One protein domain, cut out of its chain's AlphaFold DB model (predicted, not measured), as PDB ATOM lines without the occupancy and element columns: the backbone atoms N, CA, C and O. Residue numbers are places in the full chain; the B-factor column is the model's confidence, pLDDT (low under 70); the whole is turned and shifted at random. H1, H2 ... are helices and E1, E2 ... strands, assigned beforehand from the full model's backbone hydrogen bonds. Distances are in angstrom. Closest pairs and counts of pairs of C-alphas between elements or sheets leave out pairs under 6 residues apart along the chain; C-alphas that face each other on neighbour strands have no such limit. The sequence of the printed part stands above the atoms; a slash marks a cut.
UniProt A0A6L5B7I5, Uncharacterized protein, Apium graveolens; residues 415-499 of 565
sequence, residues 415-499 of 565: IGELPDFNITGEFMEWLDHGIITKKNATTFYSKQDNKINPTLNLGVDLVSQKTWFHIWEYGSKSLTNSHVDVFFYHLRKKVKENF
ATOM      1  N   ILE A 415      -7.984  34.276  -1.667       50.19
ATOM      2  CA  ILE A 415      -8.389  35.464  -2.448       50.19
ATOM      3  C   ILE A 415      -8.023  35.224  -3.929       50.19
ATOM      4  O   ILE A 415      -6.833  35.111  -4.236       50.19
ATOM      5  N   GLY A 416      -9.007  35.115  -4.825       48.47
ATOM      6  CA  GLY A 416      -8.788  34.705  -6.223       48.47
ATOM      7  C   GLY A 416      -9.038  33.217  -6.526       48.47
ATOM      8  O   GLY A 416      -8.703  32.760  -7.610       48.47
ATOM      9  N   GLU A 417      -9.602  32.458  -5.587       58.03
ATOM     10  CA  GLU A 417     -10.330  31.209  -5.840       58.03
ATOM     11  C   GLU A 417     -11.831  31.493  -5.665       58.03
ATOM     12  O   GLU A 417     -12.214  32.295  -4.809       58.03
ATOM     13  N   LEU A 418     -12.688  30.821  -6.440       53.62
ATOM     14  CA  LEU A 418     -14.138  30.895  -6.241       53.62
ATOM     15  C   LEU A 418     -14.527  30.228  -4.901       53.62
ATOM     16  O   LEU A 418     -14.035  29.130  -4.611       53.62
ATOM     17  N   PRO A 419     -15.392  30.855  -4.080       65.81
ATOM     18  CA  PRO A 419     -15.921  30.237  -2.864       65.81
ATOM     19  C   PRO A 419     -16.793  29.011  -3.180       65.81
ATOM     20  O   PRO A 419     -17.334  28.877  -4.278       65.81
ATOM     21  N   ASP A 420     -16.944  28.113  -2.201       75.88
ATOM     22  CA  ASP A 420     -17.876  26.987  -2.324       75.88
ATOM     23  C   ASP A 420     -19.320  27.496  -2.440       75.88
ATOM     24  O   ASP A 420     -19.730  28.399  -1.709       75.88
ATOM     25  N   PHE A 421     -20.101  26.882  -3.331       71.50
ATOM     26  CA  PHE A 421     -21.449  27.323  -3.694       71.50
ATOM     27  C   PHE A 421     -22.388  27.408  -2.482       71.50
ATOM     28  O   PHE A 421     -23.218  28.313  -2.407       71.50
ATOM     29  N   ASN A 422     -22.217  26.516  -1.501       78.50
ATOM     30  CA  ASN A 422     -22.974  26.543  -0.246       78.50
ATOM     31  C   ASN A 422     -22.697  27.825   0.560       78.50
ATOM     32  O   ASN A 422     -23.626  28.463   1.046       78.50
ATOM     33  N   ILE A 423     -21.428  28.240   0.643       77.44
ATOM     34  CA  ILE A 423     -20.994  29.442   1.374       77.44
ATOM     35  C   ILE A 423     -21.483  30.704   0.653       77.44
ATOM     36  O   ILE A 423     -21.924  31.650   1.303       77.44
ATOM     37  N   THR A 424     -21.463  30.712  -0.684       80.31
ATOM     38  CA  THR A 424     -22.067  31.788  -1.484       80.31
ATOM     39  C   THR A 424     -23.576  31.873  -1.242       80.31
ATOM     40  O   THR A 424     -24.096  32.965  -1.035       80.31
ATOM     41  N   GLY A 425     -24.279  30.736  -1.195       77.00
ATOM     42  CA  GLY A 425     -25.705  30.678  -0.861       77.00
ATOM     43  C   GLY A 425     -26.014  31.257   0.524       77.00
ATOM     44  O   GLY A 425     -26.849  32.152   0.635       77.00
ATOM     45  N   GLU A 426     -25.289  30.817   1.559       86.44
ATOM     46  CA  GLU A 426     -25.410  31.347   2.926       86.44
ATOM     47  C   GLU A 426     -25.105  32.855   3.001       86.44
ATOM     48  O   GLU A 426     -25.781  33.588   3.724       86.44
ATOM     49  N   PHE A 427     -24.117  33.345   2.242       86.25
ATOM     50  CA  PHE A 427     -23.782  34.770   2.174       86.25
ATOM     51  C   PHE A 427     -24.882  35.604   1.504       86.25
ATOM     52  O   PHE A 427     -25.208  36.682   2.007       86.25
ATOM     53  N   MET A 428     -25.486  35.106   0.421       86.31
ATOM     54  CA  MET A 428     -26.572  35.796  -0.281       86.31
ATOM     55  C   MET A 428     -27.877  35.776   0.523       86.31
ATOM     56  O   MET A 428     -28.509  36.820   0.666       86.31
ATOM     57  N   GLU A 429     -28.241  34.651   1.153       88.94
ATOM     58  CA  GLU A 429     -29.379  34.604   2.086       88.94
ATOM     59  C   GLU A 429     -29.143  35.538   3.285       88.94
ATOM     60  O   GLU A 429     -30.032  36.308   3.674       88.94
ATOM     61  N   TRP A 430     -27.923  35.541   3.841       91.12
ATOM     62  CA  TRP A 430     -27.550  36.503   4.872       91.12
ATOM     63  C   TRP A 430     -27.694  37.935   4.368       91.12
ATOM     64  O   TRP A 430     -28.241  38.749   5.109       91.12
ATOM     65  N   LEU A 431     -27.259  38.267   3.148       88.88
ATOM     66  CA  LEU A 431     -27.383  39.605   2.565       88.88
ATOM     67  C   LEU A 431     -28.842  40.026   2.353       88.88
ATOM     68  O   LEU A 431     -29.205  41.118   2.797       88.88
ATOM     69  N   ASP A 432     -29.683  39.178   1.765       87.94
ATOM     70  CA  ASP A 432     -31.095  39.478   1.492       87.94
ATOM     71  C   ASP A 432     -31.929  39.655   2.776       87.94
ATOM     72  O   ASP A 432     -32.916  40.401   2.798       87.94
ATOM     73  N   HIS A 433     -31.513  39.038   3.889       87.12
ATOM     74  CA  HIS A 433     -32.223  39.136   5.163       87.12
ATOM     75  C   HIS A 433     -32.425  40.594   5.628       87.12
ATOM     76  O   HIS A 433     -31.472  41.349   5.838       87.12
ATOM     77  N   GLY A 434     -33.676  41.007   5.843       82.06
ATOM     78  CA  GLY A 434     -33.999  42.350   6.340       82.06
ATOM     79  C   GLY A 434     -33.813  43.494   5.330       82.06
ATOM     80  O   GLY A 434     -33.794  44.656   5.749       82.06
ATOM     81  N   ILE A 435     -33.690  43.210   4.024       86.44
ATOM     82  CA  ILE A 435     -33.766  44.250   2.984       86.44
ATOM     83  C   ILE A 435     -35.136  44.951   3.030       86.44
ATOM     84  O   ILE A 435     -36.196  44.324   3.088       86.44
ATOM     85  N   ILE A 436     -35.130  46.285   2.976       84.50
ATOM     86  CA  ILE A 436     -36.337  47.114   2.978       84.50
ATOM     87  C   ILE A 436     -36.921  47.185   1.560       84.50
ATOM     88  O   ILE A 436     -36.574  48.051   0.764       84.50
ATOM     89  N   THR A 437     -37.908  46.338   1.273       76.38
ATOM     90  CA  THR A 437     -38.638  46.267  -0.014       76.38
ATOM     91  C   THR A 437     -39.584  47.451  -0.300       76.38
ATOM     92  O   THR A 437     -40.381  47.419  -1.241       76.38
ATOM     93  N   LYS A 438     -39.542  48.524   0.503       75.06
ATOM     94  CA  LYS A 438     -40.428  49.691   0.350       75.06
ATOM     95  C   LYS A 438     -39.886  50.627  -0.731       75.06
ATOM     96  O   LYS A 438     -38.802  51.174  -0.574       75.06
ATOM     97  N   LYS A 439     -40.695  50.895  -1.766       60.16
ATOM     98  CA  LYS A 439     -40.330  51.663  -2.980       60.16
ATOM     99  C   LYS A 439     -39.675  53.041  -2.758       60.16
ATOM    100  O   LYS A 439     -39.010  53.527  -3.661       60.16
ATOM    101  N   ASN A 440     -39.835  53.649  -1.578       62.22
ATOM    102  CA  ASN A 440     -39.309  54.979  -1.242       62.22
ATOM    103  C   ASN A 440     -38.234  54.934  -0.126       62.22
ATOM    104  O   ASN A 440     -38.040  55.919   0.585       62.22
ATOM    105  N   ALA A 441     -37.584  53.788   0.107       67.81
ATOM    106  CA  ALA A 441     -36.572  53.639   1.155       67.81
ATOM    107  C   ALA A 441     -35.214  54.241   0.744       67.81
ATOM    108  O   ALA A 441     -34.617  53.844  -0.249       67.81
ATOM    109  N   THR A 442     -34.681  55.165   1.550       70.81
ATOM    110  CA  THR A 442     -33.353  55.782   1.335       70.81
ATOM    111  C   THR A 442     -32.182  54.917   1.829       70.81
ATOM    112  O   THR A 442     -31.016  55.211   1.550       70.81
ATOM    113  N   THR A 443     -32.484  53.840   2.558       79.62
ATOM    114  CA  THR A 443     -31.539  52.907   3.187       79.62
ATOM    115  C   THR A 443     -31.959  51.463   2.922       79.62
ATOM    116  O   THR A 443     -33.139  51.146   3.052       79.62
ATOM    117  N   PHE A 444     -30.997  50.585   2.629       83.31
ATOM    118  CA  PHE A 444     -31.259  49.189   2.248       83.31
ATOM    119  C   PHE A 444     -31.761  48.301   3.396       83.31
ATOM    120  O   PHE A 444     -32.548  47.395   3.156       83.31
ATOM    121  N   TYR A 445     -31.349  48.576   4.636       88.38
ATOM    122  CA  TYR A 445     -31.622  47.754   5.823       88.38
ATOM    123  C   TYR A 445     -32.169  48.595   6.978       88.38
ATOM    124  O   TYR A 445     -31.940  49.809   7.033       88.38
ATOM    125  N   SER A 446     -32.838  47.962   7.950       85.88
ATOM    126  CA  SER A 446     -33.203  48.649   9.196       85.88
ATOM    127  C   SER A 446     -31.965  48.964  10.050       85.88
ATOM    128  O   SER A 446     -30.881  48.418   9.848       85.88
ATOM    129  N   LYS A 447     -32.114  49.822  11.071       84.12
ATOM    130  CA  LYS A 447     -31.020  50.134  12.015       84.12
ATOM    131  C   LYS A 447     -30.511  48.918  12.804       84.12
ATOM    132  O   LYS A 447     -29.429  49.007  13.378       84.12
ATOM    133  N   GLN A 448     -31.285  47.832  12.872       84.31
ATOM    134  CA  GLN A 448     -30.881  46.587  13.527       84.31
ATOM    135  C   GLN A 448     -30.198  45.662  12.511       84.31
ATOM    136  O   GLN A 448     -29.035  45.317  12.705       84.31
ATOM    137  N   ASP A 449     -30.855  45.385  11.383       86.44
ATOM    138  CA  ASP A 449     -30.368  44.456  10.345       86.44
ATOM    139  C   ASP A 449     -29.121  44.971   9.609       86.44
ATOM    140  O   ASP A 449     -28.305  44.191   9.126       86.44
ATOM    141  N   ASN A 450     -28.925  46.294   9.560       89.81
ATOM    142  CA  ASN A 450     -27.705  46.886   9.016       89.81
ATOM    143  C   ASN A 450     -26.477  46.628   9.905       89.81
ATOM    144  O   ASN A 450     -25.360  46.809   9.434       89.81
ATOM    145  N   LYS A 451     -26.629  46.289  11.192       88.94
ATOM    146  CA  LYS A 451     -25.503  46.270  12.136       88.94
ATOM    147  C   LYS A 451     -24.805  44.909  12.166       88.94
ATOM    148  O   LYS A 451     -25.326  43.949  12.727       88.94
ATOM    149  N   ILE A 452     -23.563  44.867  11.691       86.75
ATOM    150  CA  ILE A 452     -22.691  43.695  11.842       86.75
ATOM    151  C   ILE A 452     -22.161  43.654  13.285       86.75
ATOM    152  O   ILE A 452     -21.663  44.658  13.802       86.75
ATOM    153  N   ASN A 453     -22.305  42.512  13.962       81.62
ATOM    154  CA  ASN A 453     -21.888  42.328  15.353       81.62
ATOM    155  C   ASN A 453     -21.378  40.887  15.590       81.62
ATOM    156  O   ASN A 453     -22.186  39.965  15.497       81.62
ATOM    157  N   PRO A 454     -20.095  40.671  15.941       81.44
ATOM    158  CA  PRO A 454     -19.046  41.677  16.127       81.44
ATOM    159  C   PRO A 454     -18.693  42.402  14.821       81.44
ATOM    160  O   PRO A 454     -18.872  41.871  13.732       81.44
ATOM    161  N   THR A 455     -18.183  43.626  14.942       81.75
ATOM    162  CA  THR A 455     -17.719  44.428  13.804       81.75
ATOM    163  C   THR A 455     -16.576  43.729  13.065       81.75
ATOM    164  O   THR A 455     -15.618  43.286  13.704       81.75
ATOM    165  N   LEU A 456     -16.646  43.644  11.733       82.38
ATOM    166  CA  LEU A 456     -15.675  42.893  10.940       82.38
ATOM    167  C   LEU A 456     -14.436  43.743  10.631       82.38
ATOM    168  O   LEU A 456     -14.541  44.846  10.107       82.38
ATOM    169  N   ASN A 457     -13.249  43.224  10.941       80.38
ATOM    170  CA  ASN A 457     -11.979  43.901  10.679       80.38
ATOM    171  C   ASN A 457     -11.342  43.354   9.392       80.38
ATOM    172  O   ASN A 457     -10.823  42.239   9.393       80.38
ATOM    173  N   LEU A 458     -11.348  44.150   8.321       75.56
ATOM    174  CA  LEU A 458     -10.748  43.825   7.019       75.56
ATOM    175  C   LEU A 458      -9.295  44.342   6.900       75.56
ATOM    176  O   LEU A 458      -8.783  44.615   5.818       75.56
ATOM    177  N   GLY A 459      -8.608  44.492   8.035       71.69
ATOM    178  CA  GLY A 459      -7.193  44.845   8.147       71.69
ATOM    179  C   GLY A 459      -6.912  46.345   8.087       71.69
ATOM    180  O   GLY A 459      -6.220  46.855   8.967       71.69
ATOM    181  N   VAL A 460      -7.454  47.043   7.085       69.69
ATOM    182  CA  VAL A 460      -7.359  48.516   6.958       69.69
ATOM    183  C   VAL A 460      -8.622  49.257   7.389       69.69
ATOM    184  O   VAL A 460      -8.511  50.395   7.833       69.69
ATOM    185  N   ASP A 461      -9.793  48.616   7.326       74.75
ATOM    186  CA  ASP A 461     -11.061  49.200   7.773       74.75
ATOM    187  C   ASP A 461     -11.896  48.219   8.618       74.75
ATOM    188  O   ASP A 461     -11.704  46.998   8.597       74.75
ATOM    189  N   LEU A 462     -12.812  48.783   9.405       81.19
ATOM    190  CA  LEU A 462     -13.585  48.136  10.456       81.19
ATOM    191  C   LEU A 462     -15.087  48.205  10.119       81.19
ATOM    192  O   LEU A 462     -15.851  49.017  10.654       81.19
ATOM    193  N   VAL A 463     -15.509  47.331   9.205       86.31
ATOM    194  CA  VAL A 463     -16.849  47.308   8.608       86.31
ATOM    195  C   VAL A 463     -17.908  46.906   9.641       86.31
ATOM    196  O   VAL A 463     -18.004  45.763  10.090       86.31
ATOM    197  N   SER A 464     -18.739  47.883  10.009       88.94
ATOM    198  CA  SER A 464     -19.843  47.753  10.976       88.94
ATOM    199  C   SER A 464     -21.230  47.697  10.342       88.94
ATOM    200  O   SER A 464     -22.213  47.467  11.049       88.94
ATOM    201  N   GLN A 465     -21.319  47.912   9.027       90.44
ATOM    202  CA  GLN A 465     -22.583  48.056   8.316       90.44
ATOM    203  C   GLN A 465     -22.706  47.068   7.159       90.44
ATOM    204  O   GLN A 465     -21.887  47.069   6.246       90.44
ATOM    205  N   LYS A 466     -23.784  46.287   7.164       90.19
ATOM    206  CA  LYS A 466     -24.174  45.343   6.110       90.19
ATOM    207  C   LYS A 466     -24.392  46.028   4.757       90.19
ATOM    208  O   LYS A 466     -24.091  45.459   3.714       90.19
ATOM    209  N   THR A 467     -24.808  47.296   4.790       89.69
ATOM    210  CA  THR A 467     -24.853  48.210   3.635       89.69
ATOM    211  C   THR A 467     -23.548  48.233   2.826       89.69
ATOM    212  O   THR A 467     -23.613  48.438   1.623       89.69
ATOM    213  N   TRP A 468     -22.385  48.004   3.445       90.75
ATOM    214  CA  TRP A 468     -21.095  47.905   2.747       90.75
ATOM    215  C   TRP A 468     -21.096  46.728   1.756       90.75
ATOM    216  O   TRP A 468     -21.016  46.924   0.549       90.75
ATOM    217  N   PHE A 469     -21.348  45.514   2.250       89.50
ATOM    218  CA  PHE A 469     -21.445  44.308   1.420       89.50
ATOM    219  C   PHE A 469     -22.568  44.397   0.380       89.50
ATOM    220  O   PHE A 469     -22.386  43.958  -0.745       89.50
ATOM    221  N   HIS A 470     -23.695  45.033   0.710       87.69
ATOM    222  CA  HIS A 470     -24.783  45.236  -0.249       87.69
ATOM    223  C   HIS A 470     -24.433  46.216  -1.389       87.69
ATOM    224  O   HIS A 470     -24.901  46.042  -2.512       87.69
ATOM    225  N   ILE A 471     -23.615  47.243  -1.127       86.00
ATOM    226  CA  ILE A 471     -23.124  48.160  -2.171       86.00
ATOM    227  C   ILE A 471     -22.148  47.436  -3.106       86.00
ATOM    228  O   ILE A 471     -22.203  47.652  -4.313       86.00
ATOM    229  N   TRP A 472     -21.294  46.568  -2.554       83.25
ATOM    230  CA  TRP A 472     -20.382  45.720  -3.325       83.25
ATOM    231  C   TRP A 472     -21.140  44.700  -4.192       83.25
ATOM    232  O   TRP A 472     -20.948  44.686  -5.403       83.25
ATOM    233  N   GLU A 473     -22.016  43.890  -3.596       83.50
ATOM    234  CA  GLU A 473     -22.637  42.733  -4.256       83.50
ATOM    235  C   GLU A 473     -23.682  43.124  -5.314       83.50
ATOM    236  O   GLU A 473     -23.642  42.659  -6.451       83.50
ATOM    237  N   TYR A 474     -24.615  44.017  -4.971       80.12
ATOM    238  CA  TYR A 474     -25.741  44.364  -5.850       80.12
ATOM    239  C   TYR A 474     -25.465  45.598  -6.727       80.12
ATOM    240  O   TYR A 474     -26.374  46.077  -7.406       80.12
ATOM    241  N   GLY A 475     -24.252  46.168  -6.669       70.75
ATOM    242  CA  GLY A 475     -23.846  47.361  -7.430       70.75
ATOM    243  C   GLY A 475     -24.696  48.616  -7.175       70.75
ATOM    244  O   GLY A 475     -24.656  49.569  -7.949       70.75
ATOM    245  N   SER A 476     -25.506  48.631  -6.111       65.75
ATOM    246  CA  SER A 476     -26.636  49.560  -5.961       65.75
ATOM    247  C   SER A 476     -26.238  51.012  -5.654       65.75
ATOM    248  O   SER A 476     -27.092  51.902  -5.670       65.75
ATOM    249  N   LYS A 477     -24.948  51.262  -5.383       70.56
ATOM    250  CA  LYS A 477     -24.284  52.577  -5.328       70.56
ATOM    251  C   LYS A 477     -22.833  52.424  -5.793       70.56
ATOM    252  O   LYS A 477     -22.283  51.330  -5.771       70.56
ATOM    253  N   SER A 478     -22.183  53.534  -6.139       72.25
ATOM    254  CA  SER A 478     -20.737  53.554  -6.382       72.25
ATOM    255  C   SER A 478     -19.952  53.082  -5.149       72.25
ATOM    256  O   SER A 478     -20.288  53.443  -4.017       72.25
ATOM    257  N   LEU A 479     -18.876  52.322  -5.381       78.69
ATOM    258  CA  LEU A 479     -17.938  51.901  -4.338       78.69
ATOM    259  C   LEU A 479     -17.358  53.119  -3.602       78.69
ATOM    260  O   LEU A 479     -16.997  54.124  -4.214       78.69
ATOM    261  N   THR A 480     -17.249  53.025  -2.277       76.69
ATOM    262  CA  THR A 480     -16.646  54.079  -1.443       76.69
ATOM    263  C   THR A 480     -15.150  53.835  -1.238       76.69
ATOM    264  O   THR A 480     -14.692  52.699  -1.371       76.69
ATOM    265  N   ASN A 481     -14.395  54.861  -0.824       75.88
ATOM    266  CA  ASN A 481     -12.957  54.756  -0.519       75.88
ATOM    267  C   ASN A 481     -12.628  53.551   0.381       75.88
ATOM    268  O   ASN A 481     -11.682  52.831   0.115       75.88
ATOM    269  N   SER A 482     -13.474  53.264   1.376       79.88
ATOM    270  CA  SER A 482     -13.349  52.106   2.273       79.88
ATOM    271  C   SER A 482     -13.341  50.748   1.537       79.88
ATOM    272  O   SER A 482     -12.561  49.867   1.892       79.88
ATOM    273  N   HIS A 483     -14.133  50.583   0.471       82.00
ATOM    274  CA  HIS A 483     -14.080  49.386  -0.383       82.00
ATOM    275  C   HIS A 483     -12.752  49.328  -1.145       82.00
ATOM    276  O   HIS A 483     -12.072  48.305  -1.152       82.00
ATOM    277  N   VAL A 484     -12.364  50.460  -1.741       78.50
ATOM    278  CA  VAL A 484     -11.129  50.623  -2.520       78.50
ATOM    279  C   VAL A 484      -9.893  50.306  -1.665       78.50
ATOM    280  O   VAL A 484      -9.075  49.476  -2.059       78.50
ATOM    281  N   ASP A 485      -9.788  50.889  -0.470       74.12
ATOM    282  CA  ASP A 485      -8.694  50.674   0.480       74.12
ATOM    283  C   ASP A 485      -8.585  49.200   0.899       74.12
ATOM    284  O   ASP A 485      -7.489  48.630   0.887       74.12
ATOM    285  N   VAL A 486      -9.715  48.555   1.218       74.44
ATOM    286  CA  VAL A 486      -9.773  47.128   1.577       74.44
ATOM    287  C   VAL A 486      -9.331  46.241   0.412       74.44
ATOM    288  O   VAL A 486      -8.470  45.375   0.597       74.44
ATOM    289  N   PHE A 487      -9.852  46.469  -0.797       77.44
ATOM    290  CA  PHE A 487      -9.455  45.704  -1.979       77.44
ATOM    291  C   PHE A 487      -7.958  45.874  -2.271       77.44
ATOM    292  O   PHE A 487      -7.248  44.880  -2.428       77.44
ATOM    293  N   PHE A 488      -7.424  47.102  -2.243       69.31
ATOM    294  CA  PHE A 488      -5.996  47.336  -2.470       69.31
ATOM    295  C   PHE A 488      -5.093  46.804  -1.355       69.31
ATOM    296  O   PHE A 488      -3.987  46.346  -1.650       69.31
ATOM    297  N   TYR A 489      -5.536  46.791  -0.096       74.06
ATOM    298  CA  TYR A 489      -4.821  46.121   0.993       74.06
ATOM    299  C   TYR A 489      -4.689  44.613   0.742       74.06
ATOM    300  O   TYR A 489      -3.587  44.060   0.834       74.06
ATOM    301  N   HIS A 490      -5.787  43.953   0.367       67.88
ATOM    302  CA  HIS A 490      -5.795  42.517   0.099       67.88
ATOM    303  C   HIS A 490      -5.032  42.145  -1.181       67.88
ATOM    304  O   HIS A 490      -4.244  41.196  -1.151       67.88
ATOM    305  N   LEU A 491      -5.155  42.936  -2.255       68.31
ATOM    306  CA  LEU A 491      -4.340  42.798  -3.466       68.31
ATOM    307  C   LEU A 491      -2.846  42.938  -3.146       68.31
ATOM    308  O   LEU A 491      -2.080  42.022  -3.432       68.31
ATOM    309  N   ARG A 492      -2.422  44.013  -2.461       62.81
ATOM    310  CA  ARG A 492      -1.016  44.221  -2.050       62.81
ATOM    311  C   ARG A 492      -0.474  43.073  -1.190       62.81
ATOM    312  O   ARG A 492       0.705  42.735  -1.295       62.81
ATOM    313  N   LYS A 493      -1.317  42.446  -0.363       60.59
ATOM    314  CA  LYS A 493      -0.942  41.274   0.442       60.59
ATOM    315  C   LYS A 493      -0.731  40.017  -0.416       60.59
ATOM    316  O   LYS A 493       0.300  39.373  -0.259       60.59
ATOM    317  N   LYS A 494      -1.648  39.707  -1.341       59.38
ATOM    318  CA  LYS A 494      -1.534  38.589  -2.306       59.38
ATOM    319  C   LYS A 494      -0.346  38.749  -3.256       59.38
ATOM    320  O   LYS A 494       0.388  37.794  -3.501       59.38
ATOM    321  N   VAL A 495      -0.134  39.974  -3.734       53.06
ATOM    322  CA  VAL A 495       1.028  40.391  -4.527       53.06
ATOM    323  C   VAL A 495       2.316  40.040  -3.797       53.06
ATOM    324  O   VAL A 495       3.122  39.299  -4.343       53.06
ATOM    325  N   LYS A 496       2.475  40.462  -2.537       48.44
ATOM    326  CA  LYS A 496       3.692  40.231  -1.739       48.44
ATOM    327  C   LYS A 496       4.099  38.752  -1.599       48.44
ATOM    328  O   LYS A 496       5.239  38.472  -1.236       48.44
ATOM    329  N   GLU A 497       3.195  37.817  -1.876       47.50
ATOM    330  CA  GLU A 497       3.452  36.377  -1.836       47.50
ATOM    331  C   GLU A 497       3.858  35.784  -3.206       47.50
ATOM    332  O   GLU A 497       4.415  34.690  -3.221       47.50
ATOM    333  N   ASN A 498       3.633  36.475  -4.341       39.53
ATOM    334  CA  ASN A 498       3.848  35.918  -5.695       39.53
ATOM    335  C   ASN A 498       4.409  36.883  -6.774       39.53
ATOM    336  O   ASN A 498       4.998  36.408  -7.745       39.53
ATOM    337  N   PHE A 499       4.245  38.204  -6.647       40.06
ATOM    338  CA  PHE A 499       4.548  39.194  -7.693       40.06
ATOM    339  C   PHE A 499       5.112  40.510  -7.130       40.06
ATOM    340  O   PHE A 499       4.862  40.886  -5.989       40.06
TER     341      PHE A 499
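AT A GLANCE: This is residues 415 to 499 of the 565 residues of an uncharacterized protein of Apium graveolens (UniProt A0A6L5B7I5). A small two-stranded hairpin, E1 and E2, leads straight into a short helix, H2, which lies near the middle of a loose, elongated arrangement; the longest helix, H3, reaches away toward one end of the long axis, and the long link of residues 433 to 450 makes the other end. H1 meets H2 only with Leu 431, and residues 417 to 426, of which 421 to 426 belong to H1, stick out. The printed part has 85 residues with three named helices and two named strands, in the order H1, E1, E2, H2, H3; the sheet E1 - E2 is antiparallel and the class is mixed, helices and strands. It is only just loose, close to compact, with a radius of gyration of the C-alphas of 14.6 A and spans of 47 by 29 by 25 A.

IN THESE COORDINATES: E1 holds residues 451 to 457, 13.8 A from first to last C-alpha, and E2 holds residues 462 to 465, 9.2 A. H2 follows at once, residues 466 to 473, 10.8 A long, with C-alpha 466 at (-24.174, 45.343, 6.110). H3 holds residues 481 to 498 and is 25.8 A long, ending with C-alpha 498 at (3.848, 35.918, -5.695). H1 holds residues 421 to 432, 16.4 A long, and begins with C-alpha 421 at (-21.449, 27.323, -3.694).

HOW THE PARTS SIT: E1 and E2 form a hairpin, antiparallel at 161 degrees between their directions. N 452 and O 464 are 3.0 A apart and N 463 and O 456 are 2.8 A apart, both within hydrogen-bond range. The closest C-alphas of E1 and H2, those of Ile 452 and Lys 466, are 6.1 A apart. H1 and H2 only just touch, with 3 pairs of C-alphas within 8 A, through residue 431 of H1 alone; the closest are those of Leu 431 and His 470, 6.8 A. They run opposite ways at a steep tilt of 55 degrees. H2 and H3 are close but not clearly touching, the closest C-alphas being those of Trp 468 and His 483 at 7.8 A; they run the same way at a steep tilt of 63 degrees. E2 and H3 are near each other, with 5 pairs of C-alphas within 10 A. H1 is apart from E2 and from H3, and E1 is apart from H3. In H1 and H2 every O i to N i+4 pair is within hydrogen-bond range; in H3 12 of 14 are.

THE WHOLE: The two C-alphas farthest apart, those of Asn 440 and Asn 498, are 47.4 A apart. The printed part has no cut. The link from H1 to E1, 18 residues, is long; that from H2 to H3, 7 residues, is short. The mean pLDDT of the printed part is 76.0, and 21 residues are under 70, among them residues 415 to 419, 439 to 441 and 490 to 499.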